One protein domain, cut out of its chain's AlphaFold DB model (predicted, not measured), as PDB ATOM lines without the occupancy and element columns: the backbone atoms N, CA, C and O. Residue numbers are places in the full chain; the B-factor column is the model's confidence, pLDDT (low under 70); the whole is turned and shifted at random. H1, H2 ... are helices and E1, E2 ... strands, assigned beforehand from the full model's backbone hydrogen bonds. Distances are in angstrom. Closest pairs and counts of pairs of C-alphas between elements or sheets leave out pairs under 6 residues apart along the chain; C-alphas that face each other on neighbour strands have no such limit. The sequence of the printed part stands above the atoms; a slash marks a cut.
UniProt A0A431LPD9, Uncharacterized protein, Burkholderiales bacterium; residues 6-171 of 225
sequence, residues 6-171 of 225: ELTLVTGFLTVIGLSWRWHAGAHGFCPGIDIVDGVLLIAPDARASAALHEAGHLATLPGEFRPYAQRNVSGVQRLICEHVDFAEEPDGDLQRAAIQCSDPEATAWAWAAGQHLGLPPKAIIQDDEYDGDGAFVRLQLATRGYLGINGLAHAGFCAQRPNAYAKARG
ATOM      1  N   GLU A   6      24.195  35.656  24.817       97.25
ATOM      2  CA  GLU A   6      22.778  36.012  24.716       97.25
ATOM      3  C   GLU A   6      21.889  34.770  24.769       97.25
ATOM      4  O   GLU A   6      20.921  34.743  25.524       97.25
ATOM      5  N   LEU A   7      22.240  33.707  24.037       96.94
ATOM      6  CA  LEU A   7      21.452  32.473  24.038       96.94
ATOM      7  C   LEU A   7      21.490  31.767  25.404       96.94
ATOM      8  O   LEU A   7      20.497  31.176  25.835       96.94
ATOM      9  N   THR A   8      22.607  31.875  26.125       97.75
ATOM     10  CA  THR A   8      22.721  31.389  27.509       97.75
ATOM     11  C   THR A   8      21.780  32.152  28.448       97.75
ATOM     12  O   THR A   8      21.093  31.538  29.263       97.75
ATOM     13  N   LEU A   9      21.693  33.481  28.311       98.44
ATOM     14  CA  LEU A   9      20.754  34.301  29.087       98.44
ATOM     15  C   LEU A   9      19.299  33.937  28.774       98.44
ATOM     16  O   LEU A   9      18.503  33.753  29.695       98.44
ATOM     17  N   VAL A  10      18.965  33.777  27.489       98.62
ATOM     18  CA  VAL A  10      17.618  33.391  27.046       98.62
ATOM     19  C   VAL A  10      17.229  32.034  27.624       98.62
ATOM     20  O   VAL A  10      16.205  31.926  28.284       98.62
ATOM     21  N   THR A  11      18.049  31.000  27.457       98.50
ATOM     22  CA  THR A  11      17.729  29.649  27.956       98.50
ATOM     23  C   THR A  11      17.636  29.569  29.485       98.50
ATOM     24  O   THR A  11      16.756  28.891  30.029       98.50
ATOM     25  N   GLY A  12      18.473  30.326  30.202       98.69
ATOM     26  CA  GLY A  12      18.335  30.510  31.647       98.69
ATOM     27  C   GLY A  12      16.984  31.124  32.018       98.69
ATOM     28  O   GLY A  12      16.281  30.607  32.885       98.69
ATOM     29  N   PHE A  13      16.571  32.170  31.305       98.75
ATOM     30  CA  PHE A  13      15.275  32.813  31.494       98.75
ATOM     31  C   PHE A  13      14.090  31.891  31.194       98.75
ATOM     32  O   PHE A  13      13.171  31.822  32.007       98.75
ATOM     33  N   LEU A  14      14.132  31.130  30.095       98.75
ATOM     34  CA  LEU A  14      13.091  30.150  29.753       98.75
ATOM     35  C   LEU A  14      12.879  29.135  30.886       98.75
ATOM     36  O   LEU A  14      11.743  28.826  31.242       98.75
ATOM     37  N   THR A  15      13.976  28.687  31.502       98.62
ATOM     38  CA  THR A  15      13.940  27.808  32.678       98.62
ATOM     39  C   THR A  15      13.246  28.482  33.862       98.62
ATOM     40  O   THR A  15      12.376  27.881  34.485       98.62
ATOM     41  N   VAL A  16      13.602  29.737  34.160       98.44
ATOM     42  CA  VAL A  16      13.043  30.503  35.289       98.44
ATOM     43  C   VAL A  16      11.539  30.727  35.143       98.44
ATOM     44  O   VAL A  16      10.810  30.610  36.125       98.44
ATOM     45  N   ILE A  17      11.058  31.025  33.934       98.25
ATOM     46  CA  ILE A  17       9.627  31.259  33.696       98.25
ATOM     47  C   ILE A  17       8.815  29.963  33.575       98.25
ATOM     48  O   ILE A  17       7.589  30.029  33.515       98.25
ATOM     49  N   GLY A  18       9.471  28.798  33.539       98.19
ATOM     50  CA  GLY A  18       8.820  27.495  33.410       98.19
ATOM     51  C   GLY A  18       8.391  27.139  31.984       98.19
ATOM     52  O   GLY A  18       7.484  26.326  31.810       98.19
ATOM     53  N   LEU A  19       9.007  27.739  30.960       98.31
ATOM     54  CA  LEU A  19       8.785  27.338  29.571       98.31
ATOM     55  C   LEU A  19       9.623  26.088  29.267       98.31
ATOM     56  O   LEU A  19      10.836  26.099  29.456       98.31
ATOM     57  N   SER A  20       9.000  25.018  28.774       98.25
ATOM     58  CA  SER A  20       9.715  23.790  28.408       98.25
ATOM     59  C   SER A  20      10.629  24.015  27.205       98.25
ATOM     60  O   SER A  20      10.171  24.372  26.120       98.25
ATOM     61  N   TRP A  21      11.920  23.743  27.374       98.50
ATOM     62  CA  TRP A  21      12.908  23.822  26.301       98.50
ATOM     63  C   TRP A  21      14.001  22.762  26.485       98.50
ATOM     64  O   TRP A  21      14.184  22.224  27.580       98.50
ATOM     65  N   ARG A  22      14.738  22.447  25.416       97.94
ATOM     66  CA  ARG A  22      15.948  21.611  25.482       97.94
ATOM     67  C   ARG A  22      16.925  21.926  24.355       97.94
ATOM     68  O   ARG A  22      16.528  22.328  23.263       97.94
ATOM     69  N   TRP A  23      18.202  21.656  24.603       97.69
ATOM     70  CA  TRP A  23      19.216  21.667  23.553       97.69
ATOM     71  C   TRP A  23      18.969  20.548  22.540       97.69
ATOM     72  O   TRP A  23      18.733  19.397  22.916       97.69
ATOM     73  N   HIS A  24      19.065  20.878  21.257       96.38
ATOM     74  CA  HIS A  24      18.955  19.927  20.161       96.38
ATOM     75  C   HIS A  24      19.790  20.403  18.967       96.38
ATOM     76  O   HIS A  24      19.423  21.344  18.265       96.38
ATOM     77  N   ALA A  25      20.930  19.753  18.729       93.75
ATOM     78  CA  ALA A  25      21.785  20.087  17.594       93.75
ATOM     79  C   ALA A  25      21.037  19.869  16.267       93.75
ATOM     80  O   ALA A  25      20.371  18.851  16.085       93.75
ATOM     81  N   GLY A  26      21.143  20.832  15.348       88.81
ATOM     82  CA  GLY A  26      20.450  20.767  14.059       88.81
ATOM     83  C   GLY A  26      18.927  20.905  14.153       88.81
ATOM     84  O   GLY A  26      18.234  20.434  13.256       88.81
ATOM     85  N   ALA A  27      18.396  21.509  15.225       90.81
ATOM     86  CA  ALA A  27      16.986  21.895  15.276       90.81
ATOM     87  C   ALA A  27      16.616  22.744  14.045       90.81
ATOM     88  O   ALA A  27      17.339  23.674  13.679       90.81
ATOM     89  N   HIS A  28      15.514  22.384  13.388       88.00
ATOM     90  CA  HIS A  28      15.085  23.019  12.147       88.00
ATOM     91  C   HIS A  28      13.559  22.954  11.994       88.00
ATOM     92  O   HIS A  28      13.005  22.047  11.363       88.00
ATOM     93  N   GLY A  29      12.884  23.942  12.568       86.44
ATOM     94  CA  GLY A  29      11.440  24.108  12.521       86.44
ATOM     95  C   GLY A  29      11.009  25.066  11.421       86.44
ATOM     96  O   GLY A  29      11.252  24.817  10.236       86.44
ATOM     97  N   PHE A  30      10.317  26.132  11.829       83.81
ATOM     98  CA  PHE A  30       9.947  27.242  10.953       83.81
ATOM     99  C   PHE A  30      11.154  28.129  10.624       83.81
ATOM    100  O   PHE A  30      11.354  28.479   9.462       83.81
ATOM    101  N   CYS A  31      11.997  28.416  11.620       86.62
ATOM    102  CA  CYS A  31      13.246  29.148  11.450       86.62
ATOM    103  C   CYS A  31      14.486  28.253  11.685       86.62
ATOM    104  O   CYS A  31      14.410  27.230  12.374       86.62
ATOM    105  N   PRO A  32      15.654  28.598  11.106       89.38
ATOM    106  CA  PRO A  32      16.882  27.839  11.322       89.38
ATOM    107  C   PRO A  32      17.330  27.854  12.789       89.38
ATOM    108  O   PRO A  32      17.402  28.908  13.420       89.38
ATOM    109  N   GLY A  33      17.699  26.687  13.319       95.25
ATOM    110  CA  GLY A  33      18.257  26.549  14.665       95.25
ATOM    111  C   GLY A  33      17.223  26.444  15.786       95.25
ATOM    112  O   GLY A  33      17.614  26.169  16.918       95.25
ATOM    113  N   ILE A  34      15.928  26.608  15.501       96.75
ATOM    114  CA  ILE A  34      14.846  26.465  16.481       96.75
ATOM    115  C   ILE A  34      13.754  25.558  15.911       96.75
ATOM    116  O   ILE A  34      13.444  25.621  14.726       96.75
ATOM    117  N   ASP A  35      13.162  24.707  16.743       97.69
ATOM    118  CA  ASP A  35      11.947  23.960  16.407       97.69
ATOM    119  C   ASP A  35      11.012  23.892  17.617       97.69
ATOM    120  O   ASP A  35      11.448  24.036  18.760       97.69
ATOM    121  N   ILE A  36       9.728  23.653  17.378       98.00
ATOM    122  CA  ILE A  36       8.728  23.453  18.427       98.00
ATOM    123  C   ILE A  36       8.153  22.053  18.249       98.00
ATOM    124  O   ILE A  36       7.581  21.748  17.202       98.00
ATOM    125  N   VAL A  37       8.273  21.222  19.285       97.31
ATOM    126  CA  VAL A  37       7.720  19.861  19.299       97.31
ATOM    127  C   VAL A  37       6.953  19.635  20.591       97.31
ATOM    128  O   VAL A  37       7.540  19.701  21.668       97.31
ATOM    129  N   ASP A  38       5.652  19.372  20.483       97.06
ATOM    130  CA  ASP A  38       4.744  19.141  21.618       97.06
ATOM    131  C   ASP A  38       4.821  20.262  22.680       97.06
ATOM    132  O   ASP A  38       4.895  20.021  23.889       97.06
ATOM    133  N   GLY A  39       4.890  21.516  22.222       97.25
ATOM    134  CA  GLY A  39       5.054  22.688  23.089       97.25
ATOM    135  C   GLY A  39       6.433  22.841  23.741       97.25
ATOM    136  O   GLY A  39       6.603  23.714  24.593       97.25
ATOM    137  N   VAL A  40       7.416  22.016  23.366       98.25
ATOM    138  CA  VAL A  40       8.807  22.110  23.826       98.25
ATOM    139  C   VAL A  40       9.648  22.835  22.783       98.25
ATOM    140  O   VAL A  40       9.709  22.419  21.625       98.25
ATOM    141  N   LEU A  41      10.354  23.881  23.214       98.00
ATOM    142  CA  LEU A  41      11.276  24.625  22.363       98.00
ATOM    143  C   LEU A  41      12.610  23.873  22.223       98.00
ATOM    144  O   LEU A  41      13.351  23.688  23.192       98.00
ATOM    145  N   LEU A  42      12.915  23.420  21.016       98.38
ATOM    146  CA  LEU A  42      14.173  22.774  20.661       98.38
ATOM    147  C   LEU A  42      15.135  23.829  20.134       98.38
ATOM    148  O   LEU A  42      14.830  24.497  19.151       98.38
ATOM    149  N   ILE A  43      16.293  23.972  20.773       98.12
ATOM    150  CA  ILE A  43      17.236  25.052  20.468       98.12
ATOM    151  C   ILE A  43      18.579  24.453  20.064       98.12
ATOM    152  O   ILE A  43      19.178  23.682  20.820       98.12
ATOM    153  N   ALA A  44      19.076  24.811  18.884       97.44
ATOM    154  CA  ALA A  44      20.426  24.476  18.461       97.44
ATOM    155  C   ALA A  44      21.453  25.371  19.185       97.44
ATOM    156  O   ALA A  44      21.185  26.552  19.410       97.44
ATOM    157  N   PRO A  45      22.642  24.858  19.556       95.75
ATOM    158  CA  PRO A  45      23.657  25.663  20.245       95.75
ATOM    159  C   PRO A  45      24.117  26.909  19.475       95.75
ATOM    160  O   PRO A  45      24.601  27.854  20.085       95.75
ATOM    161  N   ASP A  46      23.990  26.903  18.151       94.31
ATOM    162  CA  ASP A  46      24.338  27.983  17.225       94.31
ATOM    163  C   ASP A  46      23.134  28.842  16.800       94.31
ATOM    164  O   ASP A  46      23.272  29.708  15.936       94.31
ATOM    165  N   ALA A  47      21.960  28.633  17.405       95.88
ATOM    166  CA  ALA A  47      20.775  29.428  17.123       95.88
ATOM    167  C   ALA A  47      20.955  30.900  17.526       95.88
ATOM    168  O   ALA A  47      21.707  31.250  18.440       95.88
ATOM    169  N   ARG A  48      20.206  31.789  16.872       95.56
ATOM    170  CA  ARG A  48      20.157  33.203  17.258       95.56
ATOM    171  C   ARG A  48      19.265  33.373  18.485       95.56
ATOM    172  O   ARG A  48      18.183  32.794  18.563       95.56
ATOM    173  N   ALA A  49      19.687  34.231  19.411       97.38
ATOM    174  CA  ALA A  49      18.873  34.597  20.570       97.38
ATOM    175  C   ALA A  49      17.540  35.257  20.167       97.38
ATOM    176  O   ALA A  49      16.528  35.008  20.815       97.38
ATOM    177  N   SER A  50      17.527  36.036  19.079       97.81
ATOM    178  CA  SER A  50      16.321  36.646  18.502       97.81
ATOM    179  C   SER A  50      15.286  35.598  18.092       97.81
ATOM    180  O   SER A  50      14.148  35.649  18.554       97.81
ATOM    181  N   ALA A  51      15.702  34.589  17.319       96.88
ATOM    182  CA  ALA A  51      14.849  33.473  16.917       96.88
ATOM    183  C   ALA A  51      14.319  32.694  18.132       96.88
ATOM    184  O   ALA A  51      13.122  32.436  18.232       96.88
ATOM    185  N   ALA A  52      15.183  32.389  19.109       97.81
ATOM    186  CA  ALA A  52      14.765  31.707  20.334       97.81
ATOM    187  C   ALA A  52      13.717  32.507  21.130       97.81
ATOM    188  O   ALA A  52      12.757  31.925  21.631       97.81
ATOM    189  N   LEU A  53      13.877  33.831  21.240       98.62
ATOM    190  CA  LEU A  53      12.918  34.706  21.921       98.62
ATOM    191  C   LEU A  53      11.582  34.803  21.177       98.62
ATOM    192  O   LEU A  53      10.540  34.805  21.829       98.62
ATOM    193  N   HIS A  54      11.602  34.881  19.845       98.31
ATOM    194  CA  HIS A  54      10.390  34.965  19.026       98.31
ATOM    195  C   HIS A  54       9.540  33.693  19.150       98.31
ATOM    196  O   HIS A  54       8.369  33.758  19.526       98.31
ATOM    197  N   GLU A  55      10.151  32.525  18.951       98.19
ATOM    198  CA  GLU A  55       9.465  31.231  19.057       98.19
ATOM    199  C   GLU A  55       9.005  30.938  20.498       98.19
ATOM    200  O   GLU A  55       7.910  30.419  20.728       98.19
ATOM    201  N   ALA A  56       9.790  31.348  21.503       98.56
ATOM    202  CA  ALA A  56       9.343  31.331  22.895       98.56
ATOM    203  C   ALA A  56       8.127  32.245  23.122       98.56
ATOM    204  O   ALA A  56       7.227  31.874  23.875       98.56
ATOM    205  N   GLY A  57       8.072  33.402  22.457       98.62
ATOM    206  CA  GLY A  57       6.946  34.334  22.495       98.62
ATOM    207  C   GLY A  57       5.645  33.719  21.982       98.62
ATOM    208  O   GLY A  57       4.596  33.905  22.606       98.62
ATOM    209  N   HIS A  58       5.705  32.912  20.920       98.38
ATOM    210  CA  HIS A  58       4.543  32.139  20.477       98.38
ATOM    211  C   HIS A  58       4.043  31.200  21.578       98.38
ATOM    212  O   HIS A  58       2.869  31.232  21.934       98.38
ATOM    213  N   LEU A  59       4.929  30.410  22.189       98.62
ATOM    214  CA  LEU A  59       4.533  29.491  23.262       98.62
ATOM    215  C   LEU A  59       4.039  30.215  24.521       98.62
ATOM    216  O   LEU A  59       3.125  29.743  25.202       98.62
ATOM    217  N   ALA A  60       4.648  31.351  24.850       98.69
ATOM    218  CA  ALA A  60       4.357  32.121  26.049       98.69
ATOM    219  C   ALA A  60       2.984  32.804  26.004       98.69
ATOM    220  O   ALA A  60       2.329  32.925  27.043       98.69
ATOM    221  N   THR A  61       2.548  33.232  24.820       98.62
ATOM    222  CA  THR A  61       1.278  33.948  24.623       98.62
ATOM    223  C   THR A  61       0.074  33.017  24.488       98.62
ATOM    224  O   THR A  61      -1.035  33.426  24.832       98.62
ATOM    225  N   LEU A  62       0.278  31.755  24.089       98.19
ATOM    226  CA  LEU A  62      -0.784  30.745  24.036       98.19
ATOM    227  C   LEU A  62      -1.429  30.517  25.413       98.19
ATOM    228  O   LEU A  62      -0.691  30.318  26.391       98.19
ATOM    229  N   PRO A  63      -2.775  30.420  25.494       97.75
ATOM    230  CA  PRO A  63      -3.424  29.884  26.682       97.75
ATOM    231  C   PRO A  63      -2.831  28.511  27.016       97.75
ATOM    232  O   PRO A  63      -2.560  27.691  26.130       97.75
ATOM    233  N   GLY A  64      -2.545  28.294  28.298       97.56
ATOM    234  CA  GLY A  64      -1.636  27.238  28.733       97.56
ATOM    235  C   GLY A  64      -2.088  25.832  28.342       97.56
ATOM    236  O   GLY A  64      -1.236  24.996  28.041       97.56
ATOM    237  N   GLU A  65      -3.401  25.595  28.260       96.88
ATOM    238  CA  GLU A  65      -3.968  24.309  27.856       96.88
ATOM    239  C   GLU A  65      -3.678  23.957  26.389       96.88
ATOM    240  O   GLU A  65      -3.624  22.779  26.049       96.88
ATOM    241  N   PHE A  66      -3.423  24.949  25.530       97.75
ATOM    242  CA  PHE A  66      -3.102  24.735  24.116       97.75
ATOM    243  C   PHE A  66      -1.599  24.598  23.862       97.75
ATOM    244  O   PHE A  66      -1.196  24.000  22.863       97.75
ATOM    245  N   ARG A  67      -0.749  25.110  24.760       97.50
ATOM    246  CA  ARG A  67       0.714  25.132  24.582       97.50
ATOM    247  C   ARG A  67       1.323  23.759  24.243       97.50
ATOM    248  O   ARG A  67       2.128  23.726  23.315       97.50
ATOM    249  N   PRO A  68       0.941  22.632  24.884       97.50
ATOM    250  CA  PRO A  68       1.481  21.306  24.551       97.50
ATOM    251  C   PRO A  68       1.162  20.821  23.128       97.50
ATOM    252  O   PRO A  68       1.766  19.864  22.657       97.50
ATOM    253  N   TYR A  69       0.217  21.459  22.434       97.12
ATOM    254  CA  TYR A  69      -0.177  21.109  21.067       97.12
ATOM    255  C   TYR A  69       0.541  21.955  20.009       97.12
ATOM    256  O   TYR A  69       0.353  21.733  18.811       97.12
ATOM    257  N   ALA A  70       1.356  22.928  20.425       97.25
ATOM    258  CA  ALA A  70       2.148  23.733  19.511       97.25
ATOM    259  C   ALA A  70       3.218  22.875  18.823       97.25
ATOM    260  O   ALA A  70       3.912  22.080  19.457       97.25
ATOM    261  N   GLN A  71       3.337  23.057  17.510       96.19
ATOM    262  CA  GLN A  71       4.273  22.346  16.645       96.19
ATOM    263  C   GLN A  71       4.811  23.315  15.604       96.19
ATOM    264  O   GLN A  71       4.023  24.075  15.034       96.19
ATOM    265  N   ARG A  72       6.102  23.212  15.292       92.19
ATOM    266  CA  ARG A  72       6.795  23.844  14.160       92.19
ATOM    267  C   ARG A  72       6.425  25.314  13.930       92.19
ATOM    268  O   ARG A  72       7.095  26.184  14.453       92.19
ATOM    269  N   ASN A  73       5.382  25.578  13.138       91.94
ATOM    270  CA  ASN A  73       4.943  26.910  12.707       91.94
ATOM    271  C   ASN A  73       3.664  27.413  13.404       91.94
ATOM    272  O   ASN A  73       2.988  28.283  12.863       91.94
ATOM    273  N   VAL A  74       3.267  26.790  14.518       93.81
ATOM    274  CA  VAL A  74       2.117  27.114  15.390       93.81
ATOM    275  C   VAL A  74       0.721  27.173  14.744       93.81
ATOM    276  O   VAL A  74      -0.285  27.191  15.451       93.81
ATOM    277  N   SER A  75       0.607  27.069  13.421       93.44
ATOM    278  CA  SER A  75      -0.672  27.107  12.698       93.44
ATOM    279  C   SER A  75      -1.641  26.002  13.133       93.44
ATOM    280  O   SER A  75      -2.853  26.208  13.193       93.44
ATOM    281  N   GLY A  76      -1.110  24.825  13.488       95.06
ATOM    282  CA  GLY A  76      -1.902  23.706  13.997       95.06
ATOM    283  C   GLY A  76      -2.570  24.017  15.336       95.06
ATOM    284  O   GLY A  76      -3.757  23.745  15.499       95.06
ATOM    285  N   VAL A  77      -1.842  24.640  16.270       96.00
ATOM    286  CA  VAL A  77      -2.404  25.012  17.577       96.00
ATOM    287  C   VAL A  77      -3.343  26.213  17.469       96.00
ATOM    288  O   VAL A  77      -4.368  26.234  18.138       96.00
ATOM    289  N   GLN A  78      -3.076  27.159  16.566       95.06
ATOM    290  CA  GLN A  78      -4.007  28.258  16.280       95.06
ATOM    291  C   GLN A  78      -5.344  27.737  15.739       95.06
ATOM    292  O   GLN A  78      -6.405  28.168  16.186       95.06
ATOM    293  N   ARG A  79      -5.317  26.752  14.829       95.44
ATOM    294  CA  ARG A  79      -6.541  26.078  14.380       95.44
ATOM    295  C   ARG A  79      -7.254  25.386  15.540       95.44
ATOM    296  O   ARG A  79      -8.464  25.533  15.667       95.44
ATOM    297  N   LEU A  80      -6.510  24.664  16.376       95.50
ATOM    298  CA  LEU A  80      -7.068  23.963  17.531       95.50
ATOM    299  C   LEU A  80      -7.785  24.927  18.488       95.50
ATOM    300  O   LEU A  80      -8.873  24.609  18.960       95.50
ATOM    301  N   ILE A  81      -7.211  26.111  18.725       95.25
ATOM    302  CA  ILE A  81      -7.846  27.195  19.484       95.25
ATOM    303  C   ILE A  81      -9.176  27.588  18.839       95.25
ATOM    304  O   ILE A  81     -10.197  27.583  19.519       95.25
ATOM    305  N   CYS A  82      -9.193  27.861  17.532       93.31
ATOM    306  CA  CYS A  82     -10.424  28.225  16.823       93.31
ATOM    307  C   CYS A  82     -11.510  27.140  16.869       93.31
ATOM    308  O   CYS A  82     -12.691  27.458  16.789       93.31
ATOM    309  N   GLU A  83     -11.124  25.869  16.973       94.12
ATOM    310  CA  GLU A  83     -12.057  24.741  17.077       94.12
ATOM    311  C   GLU A  83     -12.637  24.565  18.490       94.12
ATOM    312  O   GLU A  83     -13.717  23.998  18.627       94.12
ATOM    313  N   HIS A  84     -11.930  25.020  19.531       93.69
ATOM    314  CA  HIS A  84     -12.275  24.742  20.935       93.69
ATOM    315  C   HIS A  84     -12.715  25.974  21.730       93.69
ATOM    316  O   HIS A  84     -13.292  25.823  22.805       93.69
ATOM    317  N   VAL A  85     -12.436  27.180  21.239       92.69
ATOM    318  CA  VAL A  85     -12.854  28.427  21.879       92.69
ATOM    319  C   VAL A  85     -14.097  28.951  21.172       92.69
ATOM    320  O   VAL A  85     -14.041  29.345  20.008       92.69
ATOM    321  N   ASP A  86     -15.221  28.980  21.889       90.50
ATOM    322  CA  ASP A  86     -16.423  29.664  21.420       90.50
ATOM    323  C   ASP A  86     -16.250  31.180  21.601       90.50
ATOM    324  O   ASP A  86     -16.235  31.711  22.715       90.50
ATOM    325  N   PHE A  87     -16.078  31.877  20.481       88.31
ATOM    326  CA  PHE A  87     -15.951  33.332  20.443       88.31
ATOM    327  C   PHE A  87     -17.301  34.063  20.413       88.31
ATOM    328  O   PHE A  87     -17.318  35.288  20.533       88.31
ATOM    329  N   ALA A  88     -18.417  33.357  20.217       87.81
ATOM    330  CA  ALA A  88     -19.743  33.957  20.108       87.81
ATOM    331  C   ALA A  88     -20.419  34.145  21.473       87.81
ATOM    332  O   ALA A  88     -21.160  35.112  21.646       87.81
ATOM    333  N   GLU A  89     -20.175  33.242  22.425       81.19
ATOM    334  CA  GLU A  89     -20.832  33.271  23.737       81.19
ATOM    335  C   GLU A  89     -20.338  34.438  24.612       81.19
ATOM    336  O   GLU A  89     -21.136  35.249  25.080       81.19
ATOM    337  N   GLU A  90     -19.017  34.573  24.772       84.75
ATOM    338  CA  GLU A  90     -18.383  35.637  25.561       84.75
ATOM    339  C   GLU A  90     -17.189  36.248  24.803       84.75
ATOM    340  O   GLU A  90     -16.035  35.934  25.102       84.75
ATOM    341  N   PRO A  91     -17.416  37.138  23.818       77.75
ATOM    342  CA  PRO A  91     -16.347  37.657  22.955       77.75
ATOM    343  C   PRO A  91     -15.247  38.420  23.716       77.75
ATOM    344  O   PRO A  91     -14.095  38.435  23.286       77.75
ATOM    345  N   ASP A  92     -15.586  39.008  24.868       86.75
ATOM    346  CA  ASP A  92     -14.651  39.704  25.764       86.75
ATOM    347  C   ASP A  92     -14.204  38.849  26.965       86.75
ATOM    348  O   ASP A  92     -13.562  39.359  27.892       86.75
ATOM    349  N   GLY A  93     -14.524  37.553  26.956       91.00
ATOM    350  CA  GLY A  93     -14.110  36.606  27.978       91.00
ATOM    351  C   GLY A  93     -12.589  36.508  28.087       91.00
ATOM    352  O   GLY A  93     -11.829  36.743  27.142       91.00
ATOM    353  N   ASP A  94     -12.117  36.175  29.284       92.81
ATOM    354  CA  ASP A  94     -10.690  36.128  29.602       92.81
ATOM    355  C   ASP A  94      -9.924  35.134  28.699       92.81
ATOM    356  O   ASP A  94      -8.807  35.432  28.267       92.81
ATOM    357  N   LEU A  95     -10.533  33.984  28.381       94.50
ATOM    358  CA  LEU A  95      -9.982  32.996  27.451       94.50
ATOM    359  C   LEU A  95     -10.003  33.506  26.008       94.50
ATOM    360  O   LEU A  95      -8.991  33.411  25.326       94.50
ATOM    361  N   GLN A  96     -11.120  34.065  25.545       94.44
ATOM    362  CA  GLN A  96     -11.304  34.563  24.178       94.44
ATOM    363  C   GLN A  96     -10.296  35.671  23.865       94.44
ATOM    364  O   GLN A  96      -9.637  35.649  22.823       94.44
ATOM    365  N   ARG A  97     -10.090  36.589  24.817       93.69
ATOM    366  CA  ARG A  97      -9.053  37.622  24.731       93.69
ATOM    367  C   ARG A  97      -7.658  37.012  24.662       93.69
ATOM    368  O   ARG A  97      -6.864  37.450  23.843       93.69
ATOM    369  N   ALA A  98      -7.341  36.005  25.474       95.44
ATOM    370  CA  ALA A  98      -6.043  35.337  25.385       95.44
ATOM    371  C   ALA A  98      -5.860  34.576  24.056       95.44
ATOM    372  O   ALA A  98      -4.784  34.620  23.472       95.44
ATOM    373  N   ALA A  99      -6.914  33.924  23.568       95.25
ATOM    374  CA  ALA A  99      -6.928  33.102  22.363       95.25
ATOM    375  C   ALA A  99      -6.772  33.908  21.064       95.25
ATOM    376  O   ALA A  99      -6.167  33.420  20.115       95.25
ATOM    377  N   ILE A 100      -7.296  35.137  21.009       94.00
ATOM    378  CA  ILE A 100      -7.124  36.026  19.846       94.00
ATOM    379  C   ILE A 100      -5.754  36.725  19.874       94.00
ATOM    380  O   ILE A 100      -5.221  37.077  18.826       94.00
ATOM    381  N   GLN A 101      -5.168  36.918  21.059       95.75
ATOM    382  CA  GLN A 101      -3.962  37.726  21.274       95.75
ATOM    383  C   GLN A 101      -2.708  36.855  21.479       95.75
ATOM    384  O   GLN A 101      -1.951  37.037  22.437       95.75
ATOM    385  N   CYS A 102      -2.502  35.878  20.595       96.38
ATOM    386  CA  CYS A 102      -1.349  34.969  20.618       96.38
ATOM    387  C   CYS A 102      -0.777  34.707  19.208       96.38
ATOM    388  O   CYS A 102      -0.510  33.564  18.825       96.38
ATOM    389  N   SER A 103      -0.634  35.770  18.409       95.75
ATOM    390  CA  SER A 103      -0.119  35.725  17.033       95.75
ATOM    391  C   SER A 103       1.289  36.337  16.913       95.75
ATOM    392  O   SER A 103       1.888  36.724  17.919       95.75
ATOM    393  N   ASP A 104       1.857  36.395  15.702       97.38
ATOM    394  CA  ASP A 104       3.214  36.911  15.437       97.38
ATOM    395  C   ASP A 104       3.498  38.299  16.048       97.38
ATOM    396  O   ASP A 104       4.576  38.488  16.626       97.38
ATOM    397  N   PRO A 105       2.576  39.283  16.000       98.25
ATOM    398  CA  PRO A 105       2.773  40.553  16.685       98.25
ATOM    399  C   PRO A 105       2.944  40.400  18.201       98.25
ATOM    400  O   PRO A 105       3.849  41.001  18.784       98.25
ATOM    401  N   GLU A 106       2.121  39.599  18.875       98.69
ATOM    402  CA  GLU A 106       2.248  39.410  20.324       98.69
ATOM    403  C   GLU A 106       3.535  38.661  20.674       98.69
ATOM    404  O   GLU A 106       4.217  39.050  21.624       98.69
ATOM    405  N   ALA A 107       3.926  37.666  19.871       98.56
ATOM    406  CA  ALA A 107       5.205  36.972  20.014       98.56
ATOM    407  C   ALA A 107       6.396  37.936  19.868       98.56
ATOM    408  O   ALA A 107       7.309  37.930  20.694       98.56
ATOM    409  N   THR A 108       6.343  38.844  18.892       98.75
ATOM    410  CA  THR A 108       7.364  39.881  18.671       98.75
ATOM    411  C   THR A 108       7.445  40.871  19.838       98.75
ATOM    412  O   THR A 108       8.533  41.201  20.319       98.75
ATOM    413  N   ALA A 109       6.297  41.339  20.337       98.88
ATOM    414  CA  ALA A 109       6.247  42.236  21.489       98.88
ATOM    415  C   ALA A 109       6.746  41.547  22.771       98.88
ATOM    416  O   ALA A 109       7.460  42.165  23.567       98.88
ATOM    417  N   TRP A 110       6.413  40.267  22.954       98.88
ATOM    418  CA  TRP A 110       6.875  39.462  24.081       98.88
ATOM    419  C   TRP A 110       8.390  39.248  24.016       98.88
ATOM    420  O   TRP A 110       9.078  39.473  25.011       98.88
ATOM    421  N   ALA A 111       8.922  38.911  22.837       98.81
ATOM    422  CA  ALA A 111      10.354  38.747  22.601       98.81
ATOM    423  C   ALA A 111      11.132  40.019  22.962       98.81
ATOM    424  O   ALA A 111      12.140  39.953  23.668       98.81
ATOM    425  N   TRP A 112      10.621  41.187  22.558       98.88
ATOM    426  CA  TRP A 112      11.176  42.482  22.955       98.88
ATOM    427  C   TRP A 112      11.185  42.681  24.468       98.88
ATOM    428  O   TRP A 112      12.212  43.050  25.036       98.88
ATOM    429  N   ALA A 113      10.056  42.428  25.131       98.88
ATOM    430  CA  ALA A 113       9.936  42.573  26.575       98.88
ATOM    431  C   ALA A 113      10.908  41.662  27.340       98.88
ATOM    432  O   ALA A 113      11.624  42.129  28.229       98.88
ATOM    433  N   ALA A 114      10.986  40.388  26.955       98.88
ATOM    434  CA  ALA A 114      11.903  39.416  27.536       98.88
ATOM    435  C   ALA A 114      13.371  39.797  27.283       98.88
ATOM    436  O   ALA A 114      14.178  39.817  28.211       98.88
ATOM    437  N   GLY A 115      13.722  40.182  26.054       98.81
ATOM    438  CA  GLY A 115      15.076  40.621  25.722       98.81
ATOM    439  C   GLY A 115      15.512  41.869  26.500       98.81
ATOM    440  O   GLY A 115      16.636  41.918  27.000       98.81
ATOM    441  N   GLN A 116      14.612  42.839  26.681       98.75
ATOM    442  CA  GLN A 116      14.857  44.029  27.505       98.75
ATOM    443  C   GLN A 116      15.019  43.674  28.989       98.75
ATOM    444  O   GLN A 116      15.903  44.218  29.647       98.75
ATOM    445  N   HIS A 117      14.211  42.745  29.512       98.69
ATOM    446  CA  HIS A 117      14.343  42.236  30.881       98.69
ATOM    447  C   HIS A 117      15.707  41.568  31.124       98.69
ATOM    448  O   HIS A 117      16.283  41.711  32.199       98.69
ATOM    449  N   LEU A 118      16.247  40.898  30.104       98.56
ATOM    450  CA  LEU A 118      17.565  40.260  30.136       98.56
ATOM    451  C   LEU A 118      18.732  41.217  29.854       98.56
ATOM    452  O   LEU A 118      19.886  40.793  29.888       98.56
ATOM    453  N   GLY A 119      18.457  42.495  29.570       98.25
ATOM    454  CA  GLY A 119      19.485  43.484  29.245       98.25
ATOM    455  C   GLY A 119      20.185  43.233  27.906       98.25
ATOM    456  O   GLY A 119      21.327  43.658  27.725       98.25
ATOM    457  N   LEU A 120      19.535  42.532  26.971       98.44
ATOM    458  CA  LEU A 120      20.097  42.270  25.648       98.44
ATOM    459  C   LEU A 120      20.107  43.546  24.794       98.44
ATOM    460  O   LEU A 120      19.187  44.364  24.881       98.44
ATOM    461  N   PRO A 121      21.110  43.731  23.916       97.88
ATOM    462  CA  PRO A 121      21.099  44.854  22.991       97.88
ATOM    463  C   PRO A 121      19.929  44.710  21.999       97.88
ATOM    464  O   PRO A 121      19.692  43.606  21.506       97.88
ATOM    465  N   PRO A 122      19.245  45.802  21.601       97.88
ATOM    466  CA  PRO A 122      18.059  45.740  20.739       97.88
ATOM    467  C   PRO A 122      18.202  44.896  19.465       97.88
ATOM    468  O   PRO A 122      17.266  44.202  19.077       97.88
ATOM    469  N   LYS A 123      19.377  44.928  18.820       96.62
ATOM    470  CA  LYS A 123      19.660  44.124  17.618       96.62
ATOM    471  C   LYS A 123      19.757  42.622  17.892       96.62
ATOM    472  O   LYS A 123      19.478  41.847  16.994       96.62
ATOM    473  N   ALA A 124      20.136  42.204  19.100       97.06
ATOM    474  CA  ALA A 124      20.137  40.789  19.474       97.06
ATOM    475  C   ALA A 124      18.725  40.255  19.759       97.06
ATOM    476  O   ALA A 124      18.543  39.042  19.786       97.06
ATOM    477  N   ILE A 125      17.746  41.146  19.960       98.25
ATOM    478  CA  ILE A 125      16.348  40.785  20.211       98.25
ATOM    479  C   ILE A 125      15.556  40.730  18.902       98.25
ATOM    480  O   ILE A 125      14.838  39.770  18.663       98.25
ATOM    481  N   ILE A 126      15.708  41.755  18.059       98.06
ATOM    482  CA  ILE A 126      15.025  41.896  16.767       98.06
ATOM    483  C   ILE A 126      16.088  42.198  15.719       98.06
ATOM    484  O   ILE A 126      16.697  43.275  15.765       98.06
ATOM    485  N   GLN A 127      16.316  41.281  14.785       96.38
ATOM    486  CA  GLN A 127      17.306  41.457  13.723       96.38
ATOM    487  C   GLN A 127      16.675  42.061  12.469       96.38
ATOM    488  O   GLN A 127      15.466  42.010  12.281       96.38
ATOM    489  N   ASP A 128      17.489  42.680  11.617       95.69
ATOM    490  CA  ASP A 128      16.976  43.345  10.412       95.69
ATOM    491  C   ASP A 128      16.495  42.327   9.367       95.69
ATOM    492  O   ASP A 128      15.427  42.496   8.786       95.69
ATOM    493  N   ASP A 129      17.241  41.241   9.181       94.50
ATOM    494  CA  ASP A 129      16.970  40.196   8.190       94.50
ATOM    495  C   ASP A 129      15.803  39.266   8.556       94.50
ATOM    496  O   ASP A 129      15.264  38.597   7.683       94.50
ATOM    497  N   GLU A 130      15.378  39.252   9.821       93.06
ATOM    498  CA  GLU A 130      14.213  38.482  10.288       93.06
ATOM    499  C   GLU A 130      12.874  39.184   9.986       93.06
ATOM    500  O   GLU A 130      11.818  38.589  10.167       93.06
ATOM    501  N   TYR A 131      12.914  40.444   9.534       93.19
ATOM    502  CA  TYR A 131      11.738  41.277   9.251       93.19
ATOM    503  C   TYR A 131      11.874  41.968   7.887       93.19
ATOM    504  O   TYR A 131      11.650  43.169   7.784       93.19
ATOM    505  N   ASP A 132      12.324  41.244   6.858       92.88
ATOM    506  CA  ASP A 132      12.463  41.747   5.479       92.88
ATOM    507  C   ASP A 132      13.293  43.046   5.342       92.88
ATOM    508  O   ASP A 132      13.104  43.844   4.425       92.88
ATOM    509  N   GLY A 133      14.246  43.268   6.254       95.31
ATOM    510  CA  GLY A 133      15.071  44.480   6.323       95.31
ATOM    511  C   GLY A 133      14.506  45.591   7.220       95.31
ATOM    512  O   GLY A 133      15.233  46.531   7.549       95.31
ATOM    513  N   ASP A 134      13.267  45.465   7.698       96.19
ATOM    514  CA  ASP A 134      12.560  46.477   8.493       96.19
ATOM    515  C   ASP A 134      12.786  46.356  10.009       96.19
ATOM    516  O   ASP A 134      12.185  47.096  10.798       96.19
ATOM    517  N   GLY A 135      13.690  45.481  10.464       97.19
ATOM    518  CA  GLY A 135      13.938  45.276  11.897       97.19
ATOM    519  C   GLY A 135      14.262  46.570  12.656       97.19
ATOM    520  O   GLY A 135      13.825  46.749  13.793       97.19
ATOM    521  N   ALA A 136      14.942  47.543  12.038       97.81
ATOM    522  CA  ALA A 136      15.180  48.858  12.640       97.81
ATOM    523  C   ALA A 136      13.889  49.631  12.934       97.81
ATOM    524  O   ALA A 136      13.765  50.240  14.003       97.81
ATOM    525  N   PHE A 137      12.925  49.579  12.019       98.12
ATOM    526  CA  PHE A 137      11.625  50.207  12.194       98.12
ATOM    527  C   PHE A 137      10.787  49.463  13.241       98.12
ATOM    528  O   PHE A 137      10.165  50.102  14.092       98.12
ATOM    529  N   VAL A 138      10.835  48.129  13.262       98.50
ATOM    530  CA  VAL A 138      10.185  47.307  14.299       98.50
ATOM    531  C   VAL A 138      10.741  47.640  15.690       98.50
ATOM    532  O   VAL A 138       9.971  47.936  16.606       98.50
ATOM    533  N   ARG A 139      12.070  47.710  15.850       98.56
ATOM    534  CA  ARG A 139      12.718  48.127  17.111       98.56
ATOM    535  C   ARG A 139      12.288  49.525  17.551       98.56
ATOM    536  O   ARG A 139      12.026  49.730  18.735       98.56
ATOM    537  N   LEU A 140      12.188  50.480  16.623       98.50
ATOM    538  CA  LEU A 140      11.709  51.832  16.927       98.50
ATOM    539  C   LEU A 140      10.262  51.812  17.439       98.50
ATOM    540  O   LEU A 140       9.958  52.445  18.452       98.50
ATOM    541  N   GLN A 141       9.375  51.067  16.777       98.44
ATOM    542  CA  GLN A 141       7.980  50.923  17.199       98.44
ATOM    543  C   GLN A 141       7.869  50.277  18.587       98.44
ATOM    544  O   GLN A 141       7.097  50.746  19.423       98.44
ATOM    545  N   LEU A 142       8.661  49.243  18.872       98.50
ATOM    546  CA  LEU A 142       8.681  48.581  20.178       98.50
ATOM    547  C   LEU A 142       9.205  49.517  21.278       98.50
ATOM    548  O   LEU A 142       8.556  49.685  22.313       98.50
ATOM    549  N   ALA A 143      10.326  50.200  21.032       97.88
ATOM    550  CA  ALA A 143      10.930  51.142  21.974       97.88
ATOM    551  C   ALA A 143      10.013  52.339  22.291       97.88
ATOM    552  O   ALA A 143       9.974  52.818  23.424       97.88
ATOM    553  N   THR A 144       9.241  52.804  21.307       97.06
ATOM    554  CA  THR A 144       8.293  53.926  21.457       97.06
ATOM    555  C   THR A 144       6.885  53.492  21.881       97.06
ATOM    556  O   THR A 144       5.997  54.338  22.049       97.06
ATOM    557  N   ARG A 145       6.682  52.187  22.124       97.25
ATOM    558  CA  ARG A 145       5.404  51.565  22.518       97.25
ATOM    559  C   ARG A 145       4.286  51.719  21.474       97.25
ATOM    560  O   ARG A 145       3.106  51.791  21.823       97.25
ATOM    561  N   GLY A 146       4.670  51.830  20.205       96.88
ATOM    562  CA  GLY A 146       3.787  51.951  19.044       96.88
ATOM    563  C   GLY A 146       3.587  50.653  18.257       96.88
ATOM    564  O   GLY A 146       2.736  50.627  17.376       96.88
ATOM    565  N   TYR A 147       4.337  49.588  18.558       98.25
ATOM    566  CA  TYR A 147       4.191  48.305  17.868       98.25
ATOM    567  C   TYR A 147       2.858  47.626  18.210       98.25
ATOM    568  O   TYR A 147       2.471  47.563  19.380       98.25
ATOM    569  N   LEU A 148       2.164  47.101  17.197       97.00
ATOM    570  CA  LEU A 148       0.767  46.674  17.327       97.00
ATOM    571  C   LEU A 148       0.568  45.529  18.332       97.00
ATOM    572  O   LEU A 148      -0.401  45.559  19.087       97.00
ATOM    573  N   GLY A 149       1.517  44.588  18.417       98.12
ATOM    574  CA  GLY A 149       1.437  43.441  19.331       98.12
ATOM    575  C   GLY A 149       1.444  43.823  20.813       98.12
ATOM    576  O   GLY A 149       1.017  43.052  21.667       98.12
ATOM    577  N   ILE A 150       1.860  45.051  21.148       98.31
ATOM    578  CA  ILE A 150       1.768  45.575  22.518       98.31
ATOM    579  C   ILE A 150       0.300  45.741  22.927       98.31
ATOM    580  O   ILE A 150      -0.044  45.521  24.090       98.31
ATOM    581  N   ASN A 151      -0.575  46.105  21.982       96.88
ATOM    582  CA  ASN A 151      -2.009  46.175  22.243       96.88
ATOM    583  C   ASN A 151      -2.541  44.779  22.571       96.88
ATOM    584  O   ASN A 151      -3.266  44.631  23.553       96.88
ATOM    585  N   GLY A 152      -2.118  43.758  21.820       96.88
ATOM    586  CA  GLY A 152      -2.503  42.377  22.077       96.88
ATOM    587  C   GLY A 152      -2.052  41.880  23.443       96.88
ATOM    588  O   GLY A 152      -2.887  41.439  24.229       96.88
ATOM    589  N   LEU A 153      -0.787  42.092  23.824       98.12
ATOM    590  CA  LEU A 153      -0.307  41.776  25.178       98.12
ATOM    591  C   LEU A 153      -1.090  42.516  26.275       98.12
ATOM    592  O   LEU A 153      -1.390  41.940  27.327       98.12
ATOM    593  N   ALA A 154      -1.467  43.776  26.040       96.12
ATOM    594  CA  ALA A 154      -2.291  44.526  26.980       96.12
ATOM    595  C   ALA A 154      -3.717  43.958  27.094       96.12
ATOM    596  O   ALA A 154      -4.249  43.818  28.203       96.12
ATOM    597  N   HIS A 155      -4.315  43.558  25.972       94.38
ATOM    598  CA  HIS A 155      -5.589  42.842  25.936       94.38
ATOM    599  C   HIS A 155      -5.474  41.394  26.441       94.38
ATOM    600  O   HIS A 155      -6.451  40.847  26.919       94.38
ATOM    601  N   ALA A 156      -4.306  40.773  26.471       95.31
ATOM    602  CA  ALA A 156      -4.110  39.474  27.112       95.31
ATOM    603  C   ALA A 156      -3.796  39.592  28.619       95.31
ATOM    604  O   ALA A 156      -3.659  38.586  29.315       95.31
ATOM    605  N   GLY A 157      -3.696  40.822  29.145       94.75
ATOM    606  CA  GLY A 157      -3.483  41.105  30.566       94.75
ATOM    607  C   GLY A 157      -2.021  41.096  31.025       94.75
ATOM    608  O   GLY A 157      -1.778  41.214  32.228       94.75
ATOM    609  N   PHE A 158      -1.058  40.999  30.104       97.81
ATOM    610  CA  PHE A 158       0.371  40.988  30.428       97.81
ATOM    611  C   PHE A 158       0.853  42.345  30.945       97.81
ATOM    612  O   PHE A 158       1.657  42.405  31.866       97.81
ATOM    613  N   CYS A 159       0.378  43.449  30.377       97.62
ATOM    614  CA  CYS A 159       0.831  44.790  30.741       97.62
ATOM    615  C   CYS A 159      -0.228  45.849  30.417       97.62
ATOM    616  O   CYS A 159      -1.273  45.567  29.842       97.62
ATOM    617  N   ALA A 160       0.047  47.102  30.754       97.06
ATOM    618  CA  ALA A 160      -0.573  48.249  30.110       97.06
ATOM    619  C   ALA A 160       0.345  48.770  28.997       97.06
ATOM    620  O   ALA A 160       1.569  48.730  29.119       97.06
ATOM    621  N   GLN A 161      -0.233  49.334  27.935       94.56
ATOM    622  CA  GLN A 161       0.563  49.915  26.848       94.56
ATOM    623  C   GLN A 161       1.427  51.090  27.335       94.56
ATOM    624  O   GLN A 161       2.538  51.282  26.855       94.56
ATOM    625  N   ARG A 162       0.928  51.900  28.281       93.81
ATOM    626  CA  ARG A 162       1.593  53.108  28.802       93.81
ATOM    627  C   ARG A 162       1.368  53.246  30.313       93.81
ATOM    628  O   ARG A 162       0.349  52.762  30.802       93.81
ATOM    629  N   PRO A 163       2.248  53.955  31.046       92.12
ATOM    630  CA  PRO A 163       2.067  54.235  32.471       92.12
ATOM    631  C   PRO A 163       1.022  55.348  32.683       92.12
ATOM    632  O   PRO A 163       1.351  56.482  33.018       92.12
ATOM    633  N   ASN A 164      -0.247  55.045  32.414       90.25
ATOM    634  CA  ASN A 164      -1.367  55.985  32.487       90.25
ATOM    635  C   ASN A 164      -2.312  55.666  33.665       90.25
ATOM    636  O   ASN A 164      -2.095  54.726  34.433       90.25
ATOM    637  N   ALA A 165      -3.386  56.451  33.811       90.00
ATOM    638  CA  ALA A 165      -4.394  56.233  34.853       90.00
ATOM    639  C   ALA A 165      -5.030  54.831  34.780       90.00
ATOM    640  O   ALA A 165      -5.290  54.231  35.819       90.00
ATOM    641  N   TYR A 166      -5.206  54.283  33.570       85.94
ATOM    642  CA  TYR A 166      -5.694  52.919  33.362       85.94
ATOM    643  C   TYR A 166      -4.733  51.872  33.951       85.94
ATOM    644  O   TYR A 166      -5.162  51.012  34.723       85.94
ATOM    645  N   ALA A 167      -3.429  51.984  33.667       89.88
ATOM    646  CA  ALA A 167      -2.403  51.105  34.229       89.88
ATOM    647  C   ALA A 167      -2.421  51.128  35.763       89.88
ATOM    648  O   ALA A 167      -2.459  50.076  36.404       89.88
ATOM    649  N   LYS A 168      -2.491  52.333  36.349       90.25
ATOM    650  CA  LYS A 168      -2.556  52.530  37.803       90.25
ATOM    651  C   LYS A 168      -3.813  51.906  38.414       90.25
ATOM    652  O   LYS A 168      -3.707  51.195  39.407       90.25
ATOM    653  N   ALA A 169      -4.982  52.132  37.815       89.12
ATOM    654  CA  ALA A 169      -6.257  51.611  38.313       89.12
ATOM    655  C   ALA A 169      -6.319  50.074  38.312       89.12
ATOM    656  O   ALA A 169      -6.992  49.482  39.150       89.12
ATOM    657  N   ARG A 170      -5.608  49.421  37.385       84.75
ATOM    658  CA  ARG A 170      -5.572  47.955  37.249       84.75
ATOM    659  C   ARG A 170      -4.333  47.315  37.881       84.75
ATOM    660  O   ARG A 170      -4.193  46.095  37.801       84.75
ATOM    661  N   GLY A 171      -3.434  48.109  38.471       91.69
ATOM    662  CA  GLY A 171      -2.153  47.646  39.016       91.69
ATOM    663  C   GLY A 171      -1.274  46.946  37.975       91.69
ATOM    664  O   GLY A 171      -0.632  45.942  38.287       91.69
TER     665      GLY A 171
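AT A GLANCE: This is residues 6 to 171 of the 225 residues of an uncharacterized protein of Burkholderiales bacterium (UniProt A0A431LPD9). Two helices, H2 and H5, cross steeply at the core; a small three-stranded sheet packs on the side of H2 away from H5, with H1 side by side with H2. Short helices H6, H7 and H8 gather round H5, H3 and H4 lie off toward one end, and H9 lies farthest out. The printed part has 166 residues, with nine named helices and three named strands in the order H1 E1 E2 E3 H2 H3 H4 H5 H6 H7 H8 H9. The sheet, in the order E1 E3 E2, is mixed, and the class is mostly helix. The whole is compact, with a radius of gyration of the C-alphas of 15.7 A, and rounded, spanning 44 by 35 by 31 A.

IN THESE COORDINATES: Find C-alpha 6 at (22.778, 36.012, 24.716); from there H1 runs 16.6 A to residue 17. Strands E1, residues 21 to 23, E2, residues 34 to 37, and E3, residues 40 to 43, follow. At C-alpha 49, (18.873, 34.597, 20.570), H2 begins, running 18.1 A to residue 61. Next come H3, residues 75 to 84, 14.4 A long, and H4, residues 94 to 100. H5, residues 104 to 117, is 19.8 A long. H6, residues 122 to 125, H7, residues 135 to 143, 12.0 A long, and H8, residues 149 to 155, precede H9, residues 165 to 169, which ends at C-alpha 169, (-6.257, 51.611, 38.313).

HOW THE PARTS SIT: Look first at the hubs, H2 and H5: they touch at the C-alphas of Gly 57 and Ala 107, 4.0 A apart, at a steep tilt of 64 degrees, opposite ways. H2 is over E3 and E2 at a height over the sheet of 9.5 A, and H1 and H2 on one face of the sheet make two layers. H1 touches H2, closest at the C-alphas of Leu 7 and Ala 49, 4.8 A, at a shallow tilt of 19 degrees. E1 and E3 are parallel, with N 22 and O 41 within hydrogen-bond range at 2.9 A; E2 and E3, a hairpin, are antiparallel, with N 42 and O 35 at 2.8 A. With residues 104 to 110 alone, H5 touches H8, about perpendicular at 90 degrees, closest at the C-alphas of Pro 105 and Gly 149, 4.1 A. Every O i to N i+4 pair is within hydrogen-bond range in the helices but H6, too short for one.

THE WHOLE: The C-alphas of Gly 26 and Ala 165 are the two farthest apart, 48.0 A. The printed part has no cut; H2 to H3 is a long link of 13 residues. The mean pLDDT of the printed part is 95.6, and no printed residue is under 70.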